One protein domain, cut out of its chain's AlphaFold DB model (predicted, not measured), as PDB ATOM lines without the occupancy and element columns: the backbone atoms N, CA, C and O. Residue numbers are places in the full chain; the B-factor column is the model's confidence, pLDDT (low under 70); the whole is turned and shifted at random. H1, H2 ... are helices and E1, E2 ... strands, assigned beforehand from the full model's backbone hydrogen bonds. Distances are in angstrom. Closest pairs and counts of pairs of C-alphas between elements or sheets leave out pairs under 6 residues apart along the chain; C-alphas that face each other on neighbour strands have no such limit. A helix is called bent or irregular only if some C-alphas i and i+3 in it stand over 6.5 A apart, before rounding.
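AT A GLANCE: This is residues 669 to 699 and 748 to 854 of the 859 residues of an uncharacterized protein of Anaeromyxobacter sp. Red267 (UniProt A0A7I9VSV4). A strongly twisted sheet of five strands curls round the helix H2 on one face and has the helix H4 across its other face, while the small two-stranded sheet E1 E2 faces part of it. H1 is at the far side of that small sheet, near it with residues 669 to 672, and E6 and E7 form a long hairpin. The printed part has 138 residues, with four named helices and seven named strands in the order H1 E1 E2 E3 H2 E4 H3 E5 E6 E7 H4, a mixed class of helices and strands. The large sheet has the order E3 E7 E6 E5 E4, antiparallel throughout. The whole is compact, with a radius of gyration of the C-alphas of 15.4 A, and flat, spanning 46 by 42 by 21 A.

IN THESE COORDINATES: H1, residues 669 to 683, begins at C-alpha 669 (15.741, 19.121, 90.542) and is 20.9 A long. E1 is residues 694 to 697, E2 residues 749 to 752 and E3 residues 755 to 758. H2, residues 759 to 769, is 15.4 A long. E4, residues 774 to 780, is 18.5 A long, and H3 is residues 787 to 790. E5, residues 800 to 806, is 18.7 A long. E6, residues 812 to 824, measures 32.0 A and bends by 67 degrees at residue 821. E7, residues 828 to 835, is 21.8 A long. H4, residues 841 to 854, is 19.3 A long and ends at C-alpha 854 (30.509, 2.766, 115.376); it is irregular, with C-alphas 848 and 851 7.7 A apart.

HOW THE PARTS SIT: E5, E6 and E7 form a meander, each strand the antiparallel neighbour of the one before; N 803 and O 816 are 2.9 A apart, and N 819 and O 832 2.8 A. At the edge strands, N 757 of E3 and O 833 of E7 are 2.8 A apart, and N 776 of E4 and O 804 of E5 2.9 A. H2 and H4 lie on opposite faces, making three layers, helices on both faces of a sheet. The closest C-alphas of H2 and E7 are those of Glu 759 and Ala 831, 5.5 A. H4 runs across the strands at a height over the sheet of 9.1 A; its closest C-alpha pair with E6 is Ala 850 and Pro 812, 6.5 A. The sheet E1 E2, with N 695 and O 751 2.9 A apart, and the large sheet form a sandwich, two sheets face to face, 8.1 A centre to centre where they face each other. The closest C-alphas of E1 and E6 are those of Val 696 and Gly 820, 5.8 A. H1 and E2 come closest at the C-alphas of Arg 669 and Tyr 751, 6.0 A. H3 and H4 only just touch, with 3 pairs of C-alphas within 8 A, made by residues 841 to 845 of H4; the closest are those of Leu 789 and Leu 845, 7.4 A. H1 and H2 have every O i to N i+4 pair within hydrogen-bond range, H4 has 8 of 10, and H3 is too short for such a pair.

THE WHOLE: The two C-alphas farthest apart are those of Leu 681 and Glu 771, 46.1 A. Residues 700 to 747 are not printed, and C-alphas 699 and 748 are 7.0 A apart across this cut. Of the links that are printed whole, none is long. The mean pLDDT of the printed part is 91.1, and residue 699 is the one printed residue under 70.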
ATOM      1  N   ARG A 669      15.752  20.468  91.132       87.81
ATOM      2  CA  ARG A 669      15.741  19.121  90.542       87.81
ATOM      3  C   ARG A 669      16.530  19.039  89.239       87.81
ATOM      4  O   ARG A 669      17.336  18.128  89.071       87.81
ATOM      5  N   ALA A 670      16.334  19.995  88.333       82.94
ATOM      6  CA  ALA A 670      17.004  19.998  87.035       82.94
ATOM      7  C   ALA A 670      18.536  20.053  87.163       82.94
ATOM      8  O   ALA A 670      19.235  19.401  86.389       82.94
ATOM      9  N   ARG A 671      19.071  20.791  88.145       84.75
ATOM     10  CA  ARG A 671      20.519  20.827  88.417       84.75
ATOM     11  C   ARG A 671      21.034  19.504  88.962       84.75
ATOM     12  O   ARG A 671      22.041  19.009  88.459       84.75
ATOM     13  N   ALA A 672      20.325  18.911  89.921       87.19
ATOM     14  CA  ALA A 672      20.675  17.593  90.436       87.19
ATOM     15  C   ALA A 672      20.695  16.548  89.305       87.19
ATOM     16  O   ALA A 672      21.659  15.797  89.155       87.19
ATOM     17  N   ASP A 673      19.674  16.540  88.447       87.56
ATOM     18  CA  ASP A 673      19.595  15.628  87.303       87.56
ATOM     19  C   ASP A 673      20.679  15.896  86.251       87.56
ATOM     20  O   ASP A 673      21.211  14.947  85.673       87.56
ATOM     21  N   ALA A 674      21.068  17.157  86.039       85.38
ATOM     22  CA  ALA A 674      22.195  17.505  85.175       85.38
ATOM     23  C   ALA A 674      23.531  16.975  85.727       85.38
ATOM     24  O   ALA A 674      24.318  16.410  84.965       85.38
ATOM     25  N   ALA A 675      23.763  17.080  87.040       87.50
ATOM     26  CA  ALA A 675      24.943  16.509  87.691       87.50
ATOM     27  C   ALA A 675      24.970  14.974  87.567       87.50
ATOM     28  O   ALA A 675      25.992  14.388  87.201       87.50
ATOM     29  N   LEU A 676      23.825  14.311  87.760       89.00
ATOM     30  CA  LEU A 676      23.705  12.869  87.540       89.00
ATOM     31  C   LEU A 676      23.967  12.487  86.076       89.00
ATOM     32  O   LEU A 676      24.650  11.498  85.812       89.00
ATOM     33  N   ALA A 677      23.442  13.248  85.114       84.75
ATOM     34  CA  ALA A 677      23.669  13.003  83.692       84.75
ATOM     35  C   ALA A 677      25.155  13.139  83.318       84.75
ATOM     36  O   ALA A 677      25.683  12.285  82.602       84.75
ATOM     37  N   ALA A 678      25.844  14.149  83.855       86.44
ATOM     38  CA  ALA A 678      27.287  14.308  83.696       86.44
ATOM     39  C   ALA A 678      28.052  13.114  84.293       86.44
ATOM     40  O   ALA A 678      28.914  12.539  83.627       86.44
ATOM     41  N   ALA A 679      27.676  12.662  85.494       87.12
ATOM     42  CA  ALA A 679      28.279  11.494  86.133       87.12
ATOM     43  C   ALA A 679      28.039  10.191  85.343       87.12
ATOM     44  O   ALA A 679      28.955   9.377  85.210       87.12
ATOM     45  N   ARG A 680      26.841   9.995  84.773       89.25
ATOM     46  CA  ARG A 680      26.521   8.853  83.893       89.25
ATOM     47  C   ARG A 680      27.431   8.817  82.671       89.25
ATOM     48  O   ARG A 680      27.939   7.748  82.333       89.25
ATOM     49  N   LEU A 681      27.641   9.972  82.037       86.56
ATOM     50  CA  LEU A 681      28.516  10.106  80.875       86.56
ATOM     51  C   LEU A 681      29.976   9.824  81.253       86.56
ATOM     52  O   LEU A 681      30.615   8.985  80.626       86.56
ATOM     53  N   ALA A 682      30.477  10.470  82.310       86.81
ATOM     54  CA  ALA A 682      31.861  10.341  82.761       86.81
ATOM     55  C   ALA A 682      32.226   8.907  83.181       86.81
ATOM     56  O   ALA A 682      33.354   8.468  82.973       86.81
ATOM     57  N   ARG A 683      31.270   8.167  83.759       86.12
ATOM     58  CA  ARG A 683      31.474   6.798  84.264       86.12
ATOM     59  C   ARG A 683      31.046   5.706  83.280       86.12
ATOM     60  O   ARG A 683      31.216   4.530  83.587       86.12
ATOM     61  N   GLY A 684      30.444   6.062  82.142       85.31
ATOM     62  CA  GLY A 684      29.861   5.094  81.205       85.31
ATOM     63  C   GLY A 684      28.745   4.235  81.818       85.31
ATOM     64  O   GLY A 684      28.541   3.098  81.400       85.31
ATOM     65  N   ALA A 685      28.034   4.753  82.826       85.62
ATOM     66  CA  ALA A 685      27.088   4.000  83.649       85.62
ATOM     67  C   ALA A 685      25.657   4.551  83.491       85.62
ATOM     68  O   ALA A 685      25.198   5.313  84.341       85.62
ATOM     69  N   PRO A 686      24.910   4.185  82.430       81.12
ATOM     70  CA  PRO A 686      23.589   4.764  82.156       81.12
ATOM     71  C   PRO A 686      22.537   4.434  83.228       81.12
ATOM     72  O   PRO A 686      21.574   5.179  83.388       81.12
ATOM     73  N   ALA A 687      22.734   3.347  83.980       86.06
ATOM     74  CA  ALA A 687      21.836   2.903  85.047       86.06
ATOM     75  C   ALA A 687      22.061   3.612  86.400       86.06
ATOM     76  O   ALA A 687      21.342   3.319  87.352       86.06
ATOM     77  N   LEU A 688      23.038   4.524  86.506       87.00
ATOM     78  CA  LEU A 688      23.331   5.250  87.746       87.00
ATOM     79  C   LEU A 688      22.090   6.025  88.216       87.00
ATOM     80  O   LEU A 688      21.490   6.750  87.420       87.00
ATOM     81  N   ALA A 689      21.715   5.898  89.486       90.00
ATOM     82  CA  ALA A 689      20.576   6.603  90.083       90.00
ATOM     83  C   ALA A 689      21.033   7.574  91.178       90.00
ATOM     84  O   ALA A 689      22.115   7.407  91.739       90.00
ATOM     85  N   HIS A 690      20.216   8.572  91.518       92.44
ATOM     86  CA  HIS A 690      20.467   9.389  92.709       92.44
ATOM     87  C   HIS A 690      20.426   8.523  93.973       92.44
ATOM     88  O   HIS A 690      19.542   7.681  94.120       92.44
ATOM     89  N   ALA A 691      21.369   8.734  94.893       93.50
ATOM     90  CA  ALA A 691      21.284   8.165  96.240       93.50
ATOM     91  C   ALA A 691      20.268   8.922  97.113       93.50
ATOM     92  O   ALA A 691      19.664   8.349  98.012       93.50
ATOM     93  N   TRP A 692      20.088  10.211  96.848       94.12
ATOM     94  CA  TRP A 692      19.339  11.147  97.682       94.12
ATOM     95  C   TRP A 692      18.070  11.615  96.970       94.12
ATOM     96  O   TRP A 692      17.998  11.580  95.743       94.12
ATOM     97  N   SER A 693      17.058  12.031  97.728       91.94
ATOM     98  CA  SER A 693      15.760  12.489  97.199       91.94
ATOM     99  C   SER A 693      15.470  13.960  97.507       91.94
ATOM    100  O   SER A 693      14.484  14.510  97.013       91.94
ATOM    101  N   VAL A 694      16.321  14.603  98.310       94.38
ATOM    102  CA  VAL A 694      16.200  16.017  98.674       94.38
ATOM    103  C   VAL A 694      17.388  16.790  98.112       94.38
ATOM    104  O   VAL A 694      18.540  16.371  98.247       94.38
ATOM    105  N   PHE A 695      17.119  17.926  97.479       93.81
ATOM    106  CA  PHE A 695      18.135  18.764  96.847       93.81
ATOM    107  C   PHE A 695      17.913  20.216  97.242       93.81
ATOM    108  O   PHE A 695      16.785  20.700  97.207       93.81
ATOM    109  N   VAL A 696      18.988  20.907  97.606       91.88
ATOM    110  CA  VAL A 696      18.981  22.351  97.830       91.88
ATOM    111  C   VAL A 696      20.002  22.940  96.885       91.88
ATOM    112  O   VAL A 696      21.184  22.620  96.958       91.88
ATOM    113  N   GLU A 697      19.529  23.777  95.975       87.31
ATOM    114  CA  GLU A 697      20.348  24.280  94.886       87.31
ATOM    115  C   GLU A 697      20.185  25.778  94.740       87.31
ATOM    116  O   GLU A 697      19.092  26.333  94.857       87.31
ATOM    117  N   ARG A 698      21.293  26.447  94.437       79.12
ATOM    118  CA  ARG A 698      21.308  27.896  94.254       79.12
ATOM    119  C   ARG A 698      21.071  28.221  92.785       79.12
ATOM    120  O   ARG A 698      21.934  27.926  91.948       79.12
ATOM    121  N   PRO A 699      19.932  28.834  92.420       68.88
ATOM    122  CA  PRO A 699      19.775  29.312  91.067       68.88
ATOM    123  C   PRO A 699      20.724  30.486  90.805       68.88
ATOM    124  O   PRO A 699      20.779  31.440  91.575       68.88
ATOM    125  N   GLY A 748      19.512  28.541  99.109       86.06
ATOM    126  CA  GLY A 748      19.083  27.878  97.876       86.06
ATOM    127  C   GLY A 748      17.579  27.603  97.832       86.06
ATOM    128  O   GLY A 748      16.860  27.793  98.808       86.06
ATOM    129  N   GLN A 749      17.095  27.110  96.697       90.00
ATOM    130  CA  GLN A 749      15.733  26.589  96.568       90.00
ATOM    131  C   GLN A 749      15.726  25.084  96.839       90.00
ATOM    132  O   GLN A 749      16.665  24.382  96.457       90.00
ATOM    133  N   ILE A 750      14.675  24.590  97.495       92.94
ATOM    134  CA  ILE A 750      14.543  23.175  97.858       92.94
ATOM    135  C   ILE A 750      13.670  22.410  96.859       92.94
ATOM    136  O   ILE A 750      12.593  22.853  96.454       92.94
ATOM    137  N   TYR A 751      14.124  21.210  96.519       93.25
ATOM    138  CA  TYR A 751      13.305  20.138  95.985       93.25
ATOM    139  C   TYR A 751      13.268  18.990  96.988       93.25
ATOM    140  O   TYR A 751      14.285  18.335  97.212       93.25
ATOM    141  N   ASN A 752      12.109  18.738  97.593       93.25
ATOM    142  CA  ASN A 752      11.925  17.657  98.554       93.25
ATOM    143  C   ASN A 752      11.005  16.563  97.990       93.25
ATOM    144  O   ASN A 752       9.780  16.690  98.021       93.25
ATOM    145  N   GLY A 753      11.615  15.478  97.505       89.44
ATOM    146  CA  GLY A 753      10.930  14.230  97.146       89.44
ATOM    147  C   GLY A 753      11.132  13.108  98.174       89.44
ATOM    148  O   GLY A 753      10.955  11.940  97.840       89.44
ATOM    149  N   GLY A 754      11.588  13.432  99.390       91.44
ATOM    150  CA  GLY A 754      11.944  12.466 100.430       91.44
ATOM    151  C   GLY A 754      11.401  12.854 101.804       91.44
ATOM    152  O   GLY A 754      10.308  13.397 101.926       91.44
ATOM    153  N   ALA A 755      12.164  12.553 102.857       94.94
ATOM    154  CA  ALA A 755      11.907  13.079 104.196       94.94
ATOM    155  C   ALA A 755      13.071  13.972 104.598       94.94
ATOM    156  O   ALA A 755      14.224  13.551 104.549       94.94
ATOM    157  N   ALA A 756      12.758  15.191 105.007       97.06
ATOM    158  CA  ALA A 756      13.728  16.157 105.478       97.06
ATOM    159  C   ALA A 756      13.298  16.765 106.811       97.06
ATOM    160  O   ALA A 756      12.167  16.599 107.266       97.06
ATOM    161  N   LEU A 757      14.228  17.442 107.461       97.88
ATOM    162  CA  LEU A 757      13.999  18.128 108.714       97.88
ATOM    163  C   LEU A 757      14.924  19.336 108.854       97.88
ATOM    164  O   LEU A 757      15.980  19.392 108.218       97.88
ATOM    165  N   SER A 758      14.516  20.303 109.672       97.62
ATOM    166  CA  SER A 758      15.363  21.445 110.020       97.62
ATOM    167  C   SER A 758      16.487  21.037 110.983       97.62
ATOM    168  O   SER A 758      16.392  20.021 111.677       97.62
ATOM    169  N   GLU A 759      17.550  21.838 111.061       96.12
ATOM    170  CA  GLU A 759      18.630  21.661 112.047       96.12
ATOM    171  C   GLU A 759      18.102  21.625 113.492       96.12
ATOM    172  O   GLU A 759      18.548  20.807 114.299       96.12
ATOM    173  N   GLU A 760      17.115  22.462 113.829       95.81
ATOM    174  CA  GLU A 760      16.492  22.471 115.158       95.81
ATOM    175  C   GLU A 760      15.755  21.160 115.439       95.81
ATOM    176  O   GLU A 760      15.849  20.629 116.546       95.81
ATOM    177  N   ALA A 761      15.058  20.609 114.441       97.06
ATOM    178  CA  ALA A 761      14.395  19.316 114.568       97.06
ATOM    179  C   ALA A 761      15.399  18.165 114.697       97.06
ATOM    180  O   ALA A 761      15.176  17.261 115.504       97.06
ATOM    181  N   LEU A 762      16.522  18.212 113.972       97.25
ATOM    182  CA  LEU A 762      17.581  17.210 114.106       97.25
ATOM    183  C   LEU A 762      18.192  17.273 115.502       97.25
ATOM    184  O   LEU A 762      18.338  16.247 116.158       97.25
ATOM    185  N   THR A 763      18.516  18.473 115.976       96.81
ATOM    186  CA  THR A 763      19.088  18.674 117.310       96.81
ATOM    187  C   THR A 763      18.146  18.153 118.392       96.81
ATOM    188  O   THR A 763      18.568  17.361 119.232       96.81
ATOM    189  N   ALA A 764      16.858  18.509 118.321       94.94
ATOM    190  CA  ALA A 764      15.848  18.025 119.256       94.94
ATOM    191  C   ALA A 764      15.691  16.496 119.219       94.94
ATOM    192  O   ALA A 764      15.583  15.864 120.268       94.94
ATOM    193  N   PHE A 765      15.717  15.890 118.027       96.00
ATOM    194  CA  PHE A 765      15.671  14.437 117.879       96.00
ATOM    195  C   PHE A 765      16.877  13.771 118.542       96.00
ATOM    196  O   PHE A 765      16.709  12.866 119.355       96.00
ATOM    197  N   LEU A 766      18.090  14.236 118.226       95.81
ATOM    198  CA  LEU A 766      19.329  13.687 118.775       95.81
ATOM    199  C   LEU A 766      19.366  13.812 120.301       95.81
ATOM    200  O   LEU A 766      19.773  12.867 120.971       95.81
ATOM    201  N   ASP A 767      18.896  14.933 120.851       94.25
ATOM    202  CA  ASP A 767      18.781  15.125 122.296       94.25
ATOM    203  C   ASP A 767      17.774  14.179 122.952       94.25
ATOM    204  O   ASP A 767      18.041  13.698 124.054       94.25
ATOM    205  N   ALA A 768      16.653  13.884 122.288       90.44
ATOM    206  CA  ALA A 768      15.652  12.949 122.795       90.44
ATOM    207  C   ALA A 768      16.176  11.504 122.839       90.44
ATOM    208  O   ALA A 768      15.847  10.755 123.756       90.44
ATOM    209  N   VAL A 769      17.027  11.115 121.881       92.06
ATOM    210  CA  VAL A 769      17.470   9.719 121.734       92.06
ATOM    211  C   VAL A 769      18.874   9.424 122.265       92.06
ATOM    212  O   VAL A 769      19.241   8.251 122.340       92.06
ATOM    213  N   LYS A 770      19.678  10.432 122.636       90.38
ATOM    214  CA  LYS A 770      21.101  10.255 123.012       90.38
ATOM    215  C   LYS A 770      21.355   9.294 124.175       90.38
ATOM    216  O   LYS A 770      22.425   8.701 124.233       90.38
ATOM    217  N   GLU A 771      20.391   9.128 125.080       89.56
ATOM    218  CA  GLU A 771      20.504   8.190 126.209       89.56
ATOM    219  C   GLU A 771      20.268   6.731 125.775       89.56
ATOM    220  O   GLU A 771      20.786   5.801 126.386       89.56
ATOM    221  N   ALA A 772      19.494   6.518 124.704       89.12
ATOM    222  CA  ALA A 772      19.123   5.196 124.196       89.12
ATOM    223  C   ALA A 772      19.897   4.780 122.931       89.12
ATOM    224  O   ALA A 772      19.853   3.612 122.533       89.12
ATOM    225  N   ARG A 773      20.576   5.727 122.270       91.31
ATOM    226  CA  ARG A 773      21.235   5.538 120.972       91.31
ATOM    227  C   ARG A 773      22.655   6.077 120.985       91.31
ATOM    228  O   ARG A 773      22.937   7.125 121.558       91.31
ATOM    229  N   GLN A 774      23.546   5.407 120.263       92.44
ATOM    230  CA  GLN A 774      24.886   5.923 120.010       92.44
ATOM    231  C   GLN A 774      24.887   6.811 118.762       92.44
ATOM    232  O   GLN A 774      24.363   6.426 117.717       92.44
ATOM    233  N   LEU A 775      25.493   7.998 118.866       93.69
ATOM    234  CA  LEU A 775      25.495   9.020 117.815       93.69
ATOM    235  C   LEU A 775      26.889   9.186 117.198       93.69
ATOM    236  O   LEU A 775      27.902   9.185 117.911       93.69
ATOM    237  N   ARG A 776      26.953   9.362 115.876       94.31
ATOM    238  CA  ARG A 776      28.192   9.643 115.135       94.31
ATOM    239  C   ARG A 776      27.968  10.725 114.093       94.31
ATOM    240  O   ARG A 776      27.089  10.587 113.252       94.31
ATOM    241  N   ARG A 777      28.785  11.778 114.135       94.19
ATOM    242  CA  ARG A 777      28.884  12.774 113.062       94.19
ATOM    243  C   ARG A 777      30.088  12.427 112.200       94.19
ATOM    244  O   ARG A 777      31.157  12.180 112.750       94.19
ATOM    245  N   VAL A 778      29.905  12.364 110.888       93.75
ATOM    246  CA  VAL A 778      30.929  11.908 109.943       93.75
ATOM    247  C   VAL A 778      30.947  12.833 108.737       93.75
ATOM    248  O   VAL A 778      29.890  13.194 108.225       93.75
ATOM    249  N   VAL A 779      32.141  13.179 108.258       94.19
ATOM    250  CA  VAL A 779      32.321  13.824 106.955       94.19
ATOM    251  C   VAL A 779      32.892  12.791 105.991       94.19
ATOM    252  O   VAL A 779      34.043  12.386 106.126       94.19
ATOM    253  N   LEU A 780      32.088  12.340 105.030       94.19
ATOM    254  CA  LEU A 780      32.493  11.328 104.056       94.19
ATOM    255  C   LEU A 780      32.797  11.983 102.711       94.19
ATOM    256  O   LEU A 780      31.919  12.578 102.088       94.19
ATOM    257  N   ARG A 781      34.031  11.846 102.227       92.50
ATOM    258  CA  ARG A 781      34.387  12.329 100.889       92.50
ATOM    259  C   ARG A 781      33.892  11.357  99.808       92.50
ATOM    260  O   ARG A 781      33.944  10.147 100.036       92.50
ATOM    261  N   PRO A 782      33.444  11.834  98.630       88.38
ATOM    262  CA  PRO A 782      32.945  10.959  97.567       88.38
ATOM    263  C   PRO A 782      33.937   9.876  97.127       88.38
ATOM    264  O   PRO A 782      33.517   8.788  96.742       88.38
ATOM    265  N   GLU A 783      35.244  10.139  97.216       89.75
ATOM    266  CA  GLU A 783      36.302   9.201  96.820       89.75
ATOM    267  C   GLU A 783      36.431   8.005  97.773       89.75
ATOM    268  O   GLU A 783      36.918   6.952  97.367       89.75
ATOM    269  N   ALA A 784      35.980   8.146  99.024       91.31
ATOM    270  CA  ALA A 784      35.966   7.063 100.005       91.31
ATOM    271  C   ALA A 784      34.803   6.078  99.774       91.31
ATOM    272  O   ALA A 784      34.774   4.995 100.357       91.31
ATOM    273  N   ILE A 785      33.835   6.419  98.914       92.69
ATOM    274  CA  ILE A 785      32.679   5.562  98.634       92.69
ATOM    275  C   ILE A 785      33.124   4.355  97.785       92.69
ATOM    276  O   ILE A 785      33.654   4.537  96.687       92.69
ATOM    277  N   PRO A 786      32.856   3.107  98.221       92.00
ATOM    278  CA  PRO A 786      33.264   1.910  97.492       92.00
ATOM    279  C   PRO A 786      32.755   1.884  96.050       92.00
ATOM    280  O   PRO A 786      31.585   2.172  95.788       92.00
ATOM    281  N   ALA A 787      33.592   1.412  95.121       89.94
ATOM    282  CA  ALA A 787      33.251   1.313  93.697       89.94
ATOM    283  C   ALA A 787      31.948   0.525  93.430       89.94
ATOM    284  O   ALA A 787      31.178   0.861  92.527       89.94
ATOM    285  N   ALA A 788      31.653  -0.493  94.249       91.31
ATOM    286  CA  ALA A 788      30.410  -1.262  94.171       91.31
ATOM    287  C   ALA A 788      29.151  -0.409  94.429       91.31
ATOM    288  O   ALA A 788      28.116  -0.638  93.807       91.31
ATOM    289  N   LEU A 789      29.239   0.594  95.308       92.88
ATOM    290  CA  LEU A 789      28.154   1.544  95.558       92.88
ATOM    291  C   LEU A 789      28.172   2.679  94.529       92.88
ATOM    292  O   LEU A 789      27.125   3.020  93.981       92.88
ATOM    293  N   ALA A 790      29.353   3.217  94.211       90.44
ATOM    294  CA  ALA A 790      29.526   4.337  93.282       90.44
ATOM    295  C   ALA A 790      29.165   4.008  91.817       90.44
ATOM    296  O   ALA A 790      28.927   4.919  91.018       90.44
ATOM    297  N   SER A 791      29.116   2.721  91.456       90.56
ATOM    298  CA  SER A 791      28.643   2.238  90.148       90.56
ATOM    299  C   SER A 791      27.116   2.177  90.030       90.56
ATOM    300  O   SER A 791      26.592   2.143  88.918       90.56
ATOM    301  N   ARG A 792      26.395   2.183  91.159       93.12
ATOM    302  CA  ARG A 792      24.927   2.075  91.216       93.12
ATOM    303  C   ARG A 792      24.263   3.385  91.624       93.12
ATOM    304  O   ARG A 792      23.213   3.730  91.083       93.12
ATOM    305  N   PHE A 793      24.901   4.133  92.520       95.06
ATOM    306  CA  PHE A 793      24.353   5.353  93.095       95.06
ATOM    307  C   PHE A 793      25.298   6.548  92.953       95.06
ATOM    308  O   PHE A 793      26.512   6.453  93.151       95.06
ATOM    309  N   PHE A 794      24.714   7.699  92.643       94.50
ATOM    310  CA  PHE A 794      25.353   9.002  92.668       94.50
ATOM    311  C   PHE A 794      25.057   9.684  94.003       94.50
ATOM    312  O   PHE A 794      23.911  10.026  94.294       94.50
ATOM    313  N   TYR A 795      26.097   9.867  94.815       93.00
ATOM    314  CA  TYR A 795      25.989  10.504  96.129       93.00
ATOM    315  C   TYR A 795      26.261  12.016  96.099       93.00
ATOM    316  O   TYR A 795      26.039  12.668  97.114       93.00
ATOM    317  N   GLY A 796      26.687  12.565  94.957       90.38
ATOM    318  CA  GLY A 796      27.167  13.943  94.812       90.38
ATOM    319  C   GLY A 796      28.682  14.020  94.594       90.38
ATOM    320  O   GLY A 796      29.377  13.003  94.627       90.38
ATOM    321  N   GLU A 797      29.177  15.233  94.346       85.12
ATOM    322  CA  GLU A 797      30.608  15.536  94.142       85.12
ATOM    323  C   GLU A 797      31.236  16.285  95.329       85.12
ATOM    324  O   GLU A 797      32.455  16.408  95.412       85.12
ATOM    325  N   ALA A 798      30.419  16.762  96.270       88.31
ATOM    326  CA  ALA A 798      30.875  17.424  97.486       88.31
ATOM    327  C   ALA A 798      31.020  16.425  98.654       88.31
ATOM    328  O   ALA A 798      30.325  15.402  98.669       88.31
ATOM    329  N   PRO A 799      31.876  16.714  99.654       92.56
ATOM    330  CA  PRO A 799      31.895  15.978 100.916       92.56
ATOM    331  C   PRO A 799      30.508  15.920 101.568       92.56
ATOM    332  O   PRO A 799      29.789  16.916 101.614       92.56
ATOM    333  N   LEU A 800      30.143  14.746 102.076       94.81
ATOM    334  CA  LEU A 800      28.867  14.492 102.730       94.81
ATOM    335  C   LEU A 800      29.005  14.702 104.233       94.81
ATOM    336  O   LEU A 800      29.743  13.972 104.889       94.81
ATOM    337  N   GLU A 801      28.245  15.638 104.786       96.44
ATOM    338  CA  GLU A 801      28.068  15.758 106.232       96.44
ATOM    339  C   GLU A 801      26.926  14.845 106.681       96.44
ATOM    340  O   GLU A 801      25.775  15.014 106.265       96.44
ATOM    341  N   LEU A 802      27.253  13.857 107.511       96.94
ATOM    342  CA  LEU A 802      26.353  12.785 107.913       96.94
ATOM    343  C   LEU A 802      26.203  12.714 109.434       96.94
ATOM    344  O   LEU A 802      27.171  12.898 110.176       96.94
ATOM    345  N   VAL A 803      25.005  12.361 109.898       96.75
ATOM    346  CA  VAL A 803      24.757  11.934 111.282       96.75
ATOM    347  C   VAL A 803      24.160  10.535 111.272       96.75
ATOM    348  O   VAL A 803      23.084  10.323 110.728       96.75
ATOM    349  N   ALA A 804      24.861   9.580 111.872       95.50
ATOM    350  CA  ALA A 804      24.438   8.194 111.994       95.50
ATOM    351  C   ALA A 804      24.024   7.878 113.435       95.50
ATOM    352  O   ALA A 804      24.721   8.253 114.386       95.50
ATOM    353  N   THR A 805      22.919   7.152 113.589       95.00
ATOM    354  CA  THR A 805      22.418   6.671 114.882       95.00
ATOM    355  C   THR A 805      22.428   5.142 114.932       95.00
ATOM    356  O   THR A 805      22.094   4.452 113.962       95.00
ATOM    357  N   PHE A 806      22.803   4.601 116.086       93.56
ATOM    358  CA  PHE A 806      22.822   3.166 116.356       93.56
ATOM    359  C   PHE A 806      22.010   2.877 117.612       93.56
ATOM    360  O   PHE A 806      22.056   3.653 118.566       93.56
ATOM    361  N   ASP A 807      21.268   1.773 117.630       90.12
ATOM    362  CA  ASP A 807      20.569   1.353 118.847       90.12
ATOM    363  C   ASP A 807      21.516   0.758 119.904       90.12
ATOM    364  O   ASP A 807      22.722   0.619 119.689       90.12
ATOM    365  N   ALA A 808      20.954   0.358 121.047       83.81
ATOM    366  CA  ALA A 808      21.685  -0.314 122.123       83.81
ATOM    367  C   ALA A 808      22.334  -1.653 121.705       83.81
ATOM    368  O   ALA A 808      23.287  -2.099 122.338       83.81
ATOM    369  N   GLY A 809      21.835  -2.298 120.644       85.38
ATOM    370  CA  GLY A 809      22.425  -3.492 120.037       85.38
ATOM    371  C   GLY A 809      23.474  -3.180 118.963       85.38
ATOM    372  O   GLY A 809      23.942  -4.101 118.294       85.38
ATOM    373  N   HIS A 810      23.839  -1.906 118.793       86.38
ATOM    374  CA  HIS A 810      24.725  -1.381 117.756       86.38
ATOM    375  C   HIS A 810      24.226  -1.571 116.314       86.38
ATOM    376  O   HIS A 810      25.008  -1.474 115.363       86.38
ATOM    377  N   ALA A 811      22.933  -1.834 116.120       89.56
ATOM    378  CA  ALA A 811      22.351  -1.913 114.791       89.56
ATOM    379  C   ALA A 811      22.105  -0.498 114.227       89.56
ATOM    380  O   ALA A 811      21.648   0.381 114.967       89.56
ATOM    381  N   PRO A 812      22.371  -0.262 112.927       91.56
ATOM    382  CA  PRO A 812      22.049   0.999 112.253       91.56
ATOM    383  C   PRO A 812      20.559   1.348 112.363       91.56
ATOM    384  O   PRO A 812      19.714   0.479 112.125       91.56
ATOM    385  N   ARG A 813      20.230   2.606 112.689       92.44
ATOM    386  CA  ARG A 813      18.842   3.090 112.802       92.44
ATOM    387  C   ARG A 813      18.508   4.181 111.791       92.44
ATOM    388  O   ARG A 813      17.810   3.896 110.823       92.44
ATOM    389  N   GLU A 814      19.035   5.388 111.957       95.00
ATOM    390  CA  GLU A 814      18.824   6.510 111.040       95.00
ATOM    391  C   GLU A 814      20.156   7.057 110.527       95.00
ATOM    392  O   GLU A 814      21.154   7.129 111.248       95.00
ATOM    393  N   LEU A 815      20.152   7.472 109.262       96.44
ATOM    394  CA  LEU A 815      21.232   8.232 108.651       96.44
ATOM    395  C   LEU A 815      20.667   9.568 108.191       96.44
ATOM    396  O   LEU A 815      19.741   9.593 107.386       96.44
ATOM    397  N   PHE A 816      21.241  10.665 108.661       97.62
ATOM    398  CA  PHE A 816      20.908  12.011 108.219       97.62
ATOM    399  C   PHE A 816      22.029  12.562 107.355       97.62
ATOM    400  O   PHE A 816      23.197  12.342 107.668       97.62
ATOM    401  N   ARG A 817      21.688  13.304 106.303       97.25
ATOM    402  CA  ARG A 817      22.655  14.027 105.468       97.25
ATOM    403  C   ARG A 817      22.307  15.506 105.429       97.25
ATOM    404  O   ARG A 817      21.173  15.838 105.081       97.25
ATOM    405  N   ARG A 818      23.276  16.386 105.686       96.56
ATOM    406  CA  ARG A 818      23.100  17.822 105.443       96.56
ATOM    407  C   ARG A 818      22.921  18.057 103.946       96.56
ATOM    408  O   ARG A 818      23.756  17.647 103.144       96.56
ATOM    409  N   VAL A 819      21.820  18.698 103.571       94.38
ATOM    410  CA  VAL A 819      21.511  19.023 102.171       94.38
ATOM    411  C   VAL A 819      22.046  20.406 101.807       94.38
ATOM    412  O   VAL A 819      22.577  20.591 100.719       94.38
ATOM    413  N   GLY A 820      21.908  21.367 102.722       92.44
ATOM    414  CA  GLY A 820      22.285  22.768 102.533       92.44
ATOM    415  C   GLY A 820      21.293  23.711 103.209       92.44
ATOM    416  O   GLY A 820      20.402  23.263 103.932       92.44
ATOM    417  N   ASP A 821      21.430  25.011 102.955       92.25
ATOM    418  CA  ASP A 821      20.548  26.039 103.517       92.25
ATOM    419  C   ASP A 821      19.514  26.478 102.471       92.25
ATOM    420  O   ASP A 821      19.886  26.959 101.396       92.25
ATOM    421  N   ALA A 822      18.224  26.303 102.769       91.69
ATOM    422  CA  ALA A 822      17.107  26.612 101.876       91.69
ATOM    423  C   ALA A 822      16.394  27.918 102.264       91.69
ATOM    424  O   ALA A 822      16.281  28.248 103.444       91.69
ATOM    425  N   GLU A 823      15.895  28.666 101.278       89.69
ATOM    426  CA  GLU A 823      15.224  29.949 101.492       89.69
ATOM    427  C   GLU A 823      13.726  29.748 101.690       89.69
ATOM    428  O   GLU A 823      12.998  29.411 100.755       89.69
ATOM    429  N   PHE A 824      13.230  30.010 102.898       89.12
ATOM    430  CA  PHE A 824      11.799  29.975 103.180       89.12
ATOM    431  C   PHE A 824      11.266  31.403 103.309       89.12
ATOM    432  O   PHE A 824      11.560  32.120 104.265       89.12
ATOM    433  N   LYS A 825      10.441  31.827 102.346       80.06
ATOM    434  CA  LYS A 825       9.919  33.202 102.227       80.06
ATOM    435  C   LYS A 825       9.313  33.748 103.534       80.06
ATOM    436  O   LYS A 825       8.195  33.398 103.887       80.06
ATOM    437  N   GLY A 826       9.994  34.665 104.219       79.94
ATOM    438  CA  GLY A 826       9.525  35.255 105.487       79.94
ATOM    439  C   GLY A 826       9.919  34.486 106.756       79.94
ATOM    440  O   GLY A 826       9.486  34.870 107.832       79.94
ATOM    441  N   LEU A 827      10.721  33.423 106.634       81.00
ATOM    442  CA  LEU A 827      11.399  32.731 107.744       81.00
ATOM    443  C   LEU A 827      12.935  32.794 107.622       81.00
ATOM    444  O   LEU A 827      13.630  32.568 108.603       81.00
ATOM    445  N   GLY A 828      13.462  33.143 106.443       85.00
ATOM    446  CA  GLY A 828      14.901  33.257 106.200       85.00
ATOM    447  C   GLY A 828      15.524  31.947 105.713       85.00
ATOM    448  O   GLY A 828      14.844  31.117 105.105       85.00
ATOM    449  N   ALA A 829      16.831  31.802 105.935       88.81
ATOM    450  CA  ALA A 829      17.586  30.601 105.592       88.81
ATOM    451  C   ALA A 829      17.374  29.511 106.653       88.81
ATOM    452  O   ALA A 829      17.582  29.764 107.839       88.81
ATOM    453  N   VAL A 830      16.999  28.307 106.226       92.62
ATOM    454  CA  VAL A 830      16.823  27.135 107.093       92.62
ATOM    455  C   VAL A 830      17.795  26.046 106.660       92.62
ATOM    456  O   VAL A 830      17.797  25.646 105.497       92.62
ATOM    457  N   ALA A 831      18.607  25.551 107.591       95.06
ATOM    458  CA  ALA A 831      19.493  24.417 107.350       95.06
ATOM    459  C   ALA A 831      18.676  23.119 107.260       95.06
ATOM    460  O   ALA A 831      17.936  22.771 108.182       95.06
ATOM    461  N   VAL A 832      18.807  22.411 106.137       96.75
ATOM    462  CA  VAL A 832      18.005  21.230 105.803       96.75
ATOM    463  C   VAL A 832      18.844  19.963 105.905       96.75
ATOM    464  O   VAL A 832      19.919  19.858 105.309       96.75
ATOM    465  N   TRP A 833      18.296  18.966 106.591       98.06
ATOM    466  CA  TRP A 833      18.831  17.614 106.692       98.06
ATOM    467  C   TRP A 833      17.862  16.618 106.075       98.06
ATOM    468  O   TRP A 833      16.673  16.641 106.369       98.06
ATOM    469  N   GLU A 834      18.355  15.722 105.231       97.38
ATOM    470  CA  GLU A 834      17.567  14.611 104.701       97.38
ATOM    471  C   GLU A 834      17.677  13.404 105.630       97.38
ATOM    472  O   GLU A 834      18.782  12.992 105.979       97.38
ATOM    473  N   LEU A 835      16.535  12.809 105.977       96.75
ATOM    474  CA  LEU A 835      16.448  11.486 106.581       96.75
ATOM    475  C   LEU A 835      16.609  10.429 105.479       96.75
ATOM    476  O   LEU A 835      15.753  10.270 104.603       96.75
ATOM    477  N   GLY A 836      17.717   9.696 105.532       93.50
ATOM    478  CA  GLY A 836      18.077   8.646 104.589       93.50
ATOM    479  C   GLY A 836      16.998   7.572 104.461       93.50
ATOM    480  O   GLY A 836      16.296   7.232 105.410       93.50
ATOM    481  N   ALA A 837      16.834   7.059 103.243       89.31
ATOM    482  CA  ALA A 837      15.946   5.936 102.958       89.31
ATOM    483  C   ALA A 837      16.371   4.665 103.711       89.31
ATOM    484  O   ALA A 837      17.564   4.410 103.862       89.31
ATOM    485  N   ASP A 838      15.398   3.833 104.084       85.94
ATOM    486  CA  ASP A 838      15.610   2.480 104.620       85.94
ATOM    487  C   ASP A 838      16.067   1.476 103.538       85.94
ATOM    488  O   ASP A 838      16.520   0.369 103.842       85.94
ATOM    489  N   GLN A 839      16.000   1.877 102.265       86.12
ATOM    490  CA  GLN A 839      16.423   1.111 101.091       86.12
ATOM    491  C   GLN A 839      17.223   1.979 100.104       86.12
ATOM    492  O   GLN A 839      17.233   3.203 100.185       86.12
ATOM    493  N   GLY A 840      17.908   1.356  99.142       89.00
ATOM    494  CA  GLY A 840      18.687   2.072  98.124       89.00
ATOM    495  C   GLY A 840      20.008   2.649  98.645       89.00
ATOM    496  O   GLY A 840      20.604   2.113  99.581       89.00
ATOM    497  N   GLY A 841      20.479   3.729  98.013       91.88
ATOM    498  CA  GLY A 841      21.806   4.310  98.252       91.88
ATOM    499  C   GLY A 841      22.123   4.596  99.727       91.88
ATOM    500  O   GLY A 841      23.106   4.060 100.232       91.88
ATOM    501  N   PRO A 842      21.296   5.360 100.467       94.25
ATOM    502  CA  PRO A 842      21.593   5.732 101.850       94.25
ATOM    503  C   PRO A 842      21.688   4.514 102.777       94.25
ATOM    504  O   PRO A 842      22.619   4.417 103.572       94.25
ATOM    505  N   ALA A 843      20.783   3.543 102.624       93.25
ATOM    506  CA  ALA A 843      20.790   2.311 103.409       93.25
ATOM    507  C   ALA A 843      21.996   1.413 103.099       93.25
ATOM    508  O   ALA A 843      22.568   0.789 103.993       93.25
ATOM    509  N   GLU A 844      22.390   1.308 101.829       95.12
ATOM    510  CA  GLU A 844      23.578   0.548 101.438       95.12
ATOM    511  C   GLU A 844      24.874   1.216 101.906       95.12
ATOM    512  O   GLU A 844      25.758   0.520 102.412       95.12
ATOM    513  N   LEU A 845      24.952   2.547 101.829       94.88
ATOM    514  CA  LEU A 845      26.056   3.328 102.380       94.88
ATOM    515  C   LEU A 845      26.173   3.119 103.893       94.88
ATOM    516  O   LEU A 845      27.251   2.785 104.386       94.88
ATOM    517  N   PHE A 846      25.058   3.247 104.619       94.44
ATOM    518  CA  PHE A 846      25.065   3.100 106.069       94.44
ATOM    519  C   PHE A 846      25.470   1.683 106.480       94.44
ATOM    520  O   PHE A 846      26.349   1.515 107.317       94.44
ATOM    521  N   ARG A 847      24.908   0.644 105.846       93.69
ATOM    522  CA  ARG A 847      25.286  -0.750 106.135       93.69
ATOM    523  C   ARG A 847      26.762  -1.033 105.867       93.69
ATOM    524  O   ARG A 847      27.359  -1.798 106.617       93.69
ATOM    525  N   HIS A 848      27.340  -0.432 104.827       93.88
ATOM    526  CA  HIS A 848      28.755  -0.611 104.511       93.88
ATOM    527  C   HIS A 848      29.661  -0.034 105.605       93.88
ATOM    528  O   HIS A 848      30.557  -0.721 106.092       93.88
ATOM    529  N   PHE A 849      29.409   1.209 106.020       93.62
ATOM    530  CA  PHE A 849      30.267   1.916 106.972       93.62
ATOM    531  C   PHE A 849      29.872   1.744 108.443       93.62
ATOM    532  O   PHE A 849      30.636   2.152 109.317       93.62
ATOM    533  N   ALA A 850      28.731   1.112 108.736       91.56
ATOM    534  CA  ALA A 850      28.158   0.979 110.077       91.56
ATOM    535  C   ALA A 850      29.196   0.612 111.144       91.56
ATOM    536  O   ALA A 850      29.329   1.311 112.144       91.56
ATOM    537  N   ARG A 851      29.977  -0.449 110.903       90.06
ATOM    538  CA  ARG A 851      31.000  -0.913 111.848       90.06
ATOM    539  C   ARG A 851      32.126   0.107 112.044       90.06
ATOM    540  O   ARG A 851      32.527   0.344 113.177       90.06
ATOM    541  N   ALA A 852      32.621   0.707 110.960       90.12
ATOM    542  CA  ALA A 852      33.708   1.683 111.019       90.12
ATOM    543  C   ALA A 852      33.286   2.944 111.789       90.12
ATOM    544  O   ALA A 852      33.998   3.385 112.691       90.12
ATOM    545  N   TRP A 853      32.093   3.470 111.501       92.38
ATOM    546  CA  TRP A 853      31.551   4.644 112.185       92.38
ATOM    547  C   TRP A 853      31.260   4.371 113.662       92.38
ATOM    548  O   TRP A 853      31.572   5.205 114.514       92.38
ATOM    549  N   LEU A 854      30.733   3.186 113.991       87.31
ATOM    550  CA  LEU A 854      30.509   2.766 115.376       87.31
ATOM    551  C   LEU A 854      31.811   2.813 116.193       87.31
ATOM    552  O   LEU A 854      31.853   3.396 117.278       87.31
TER     553      LEU A 854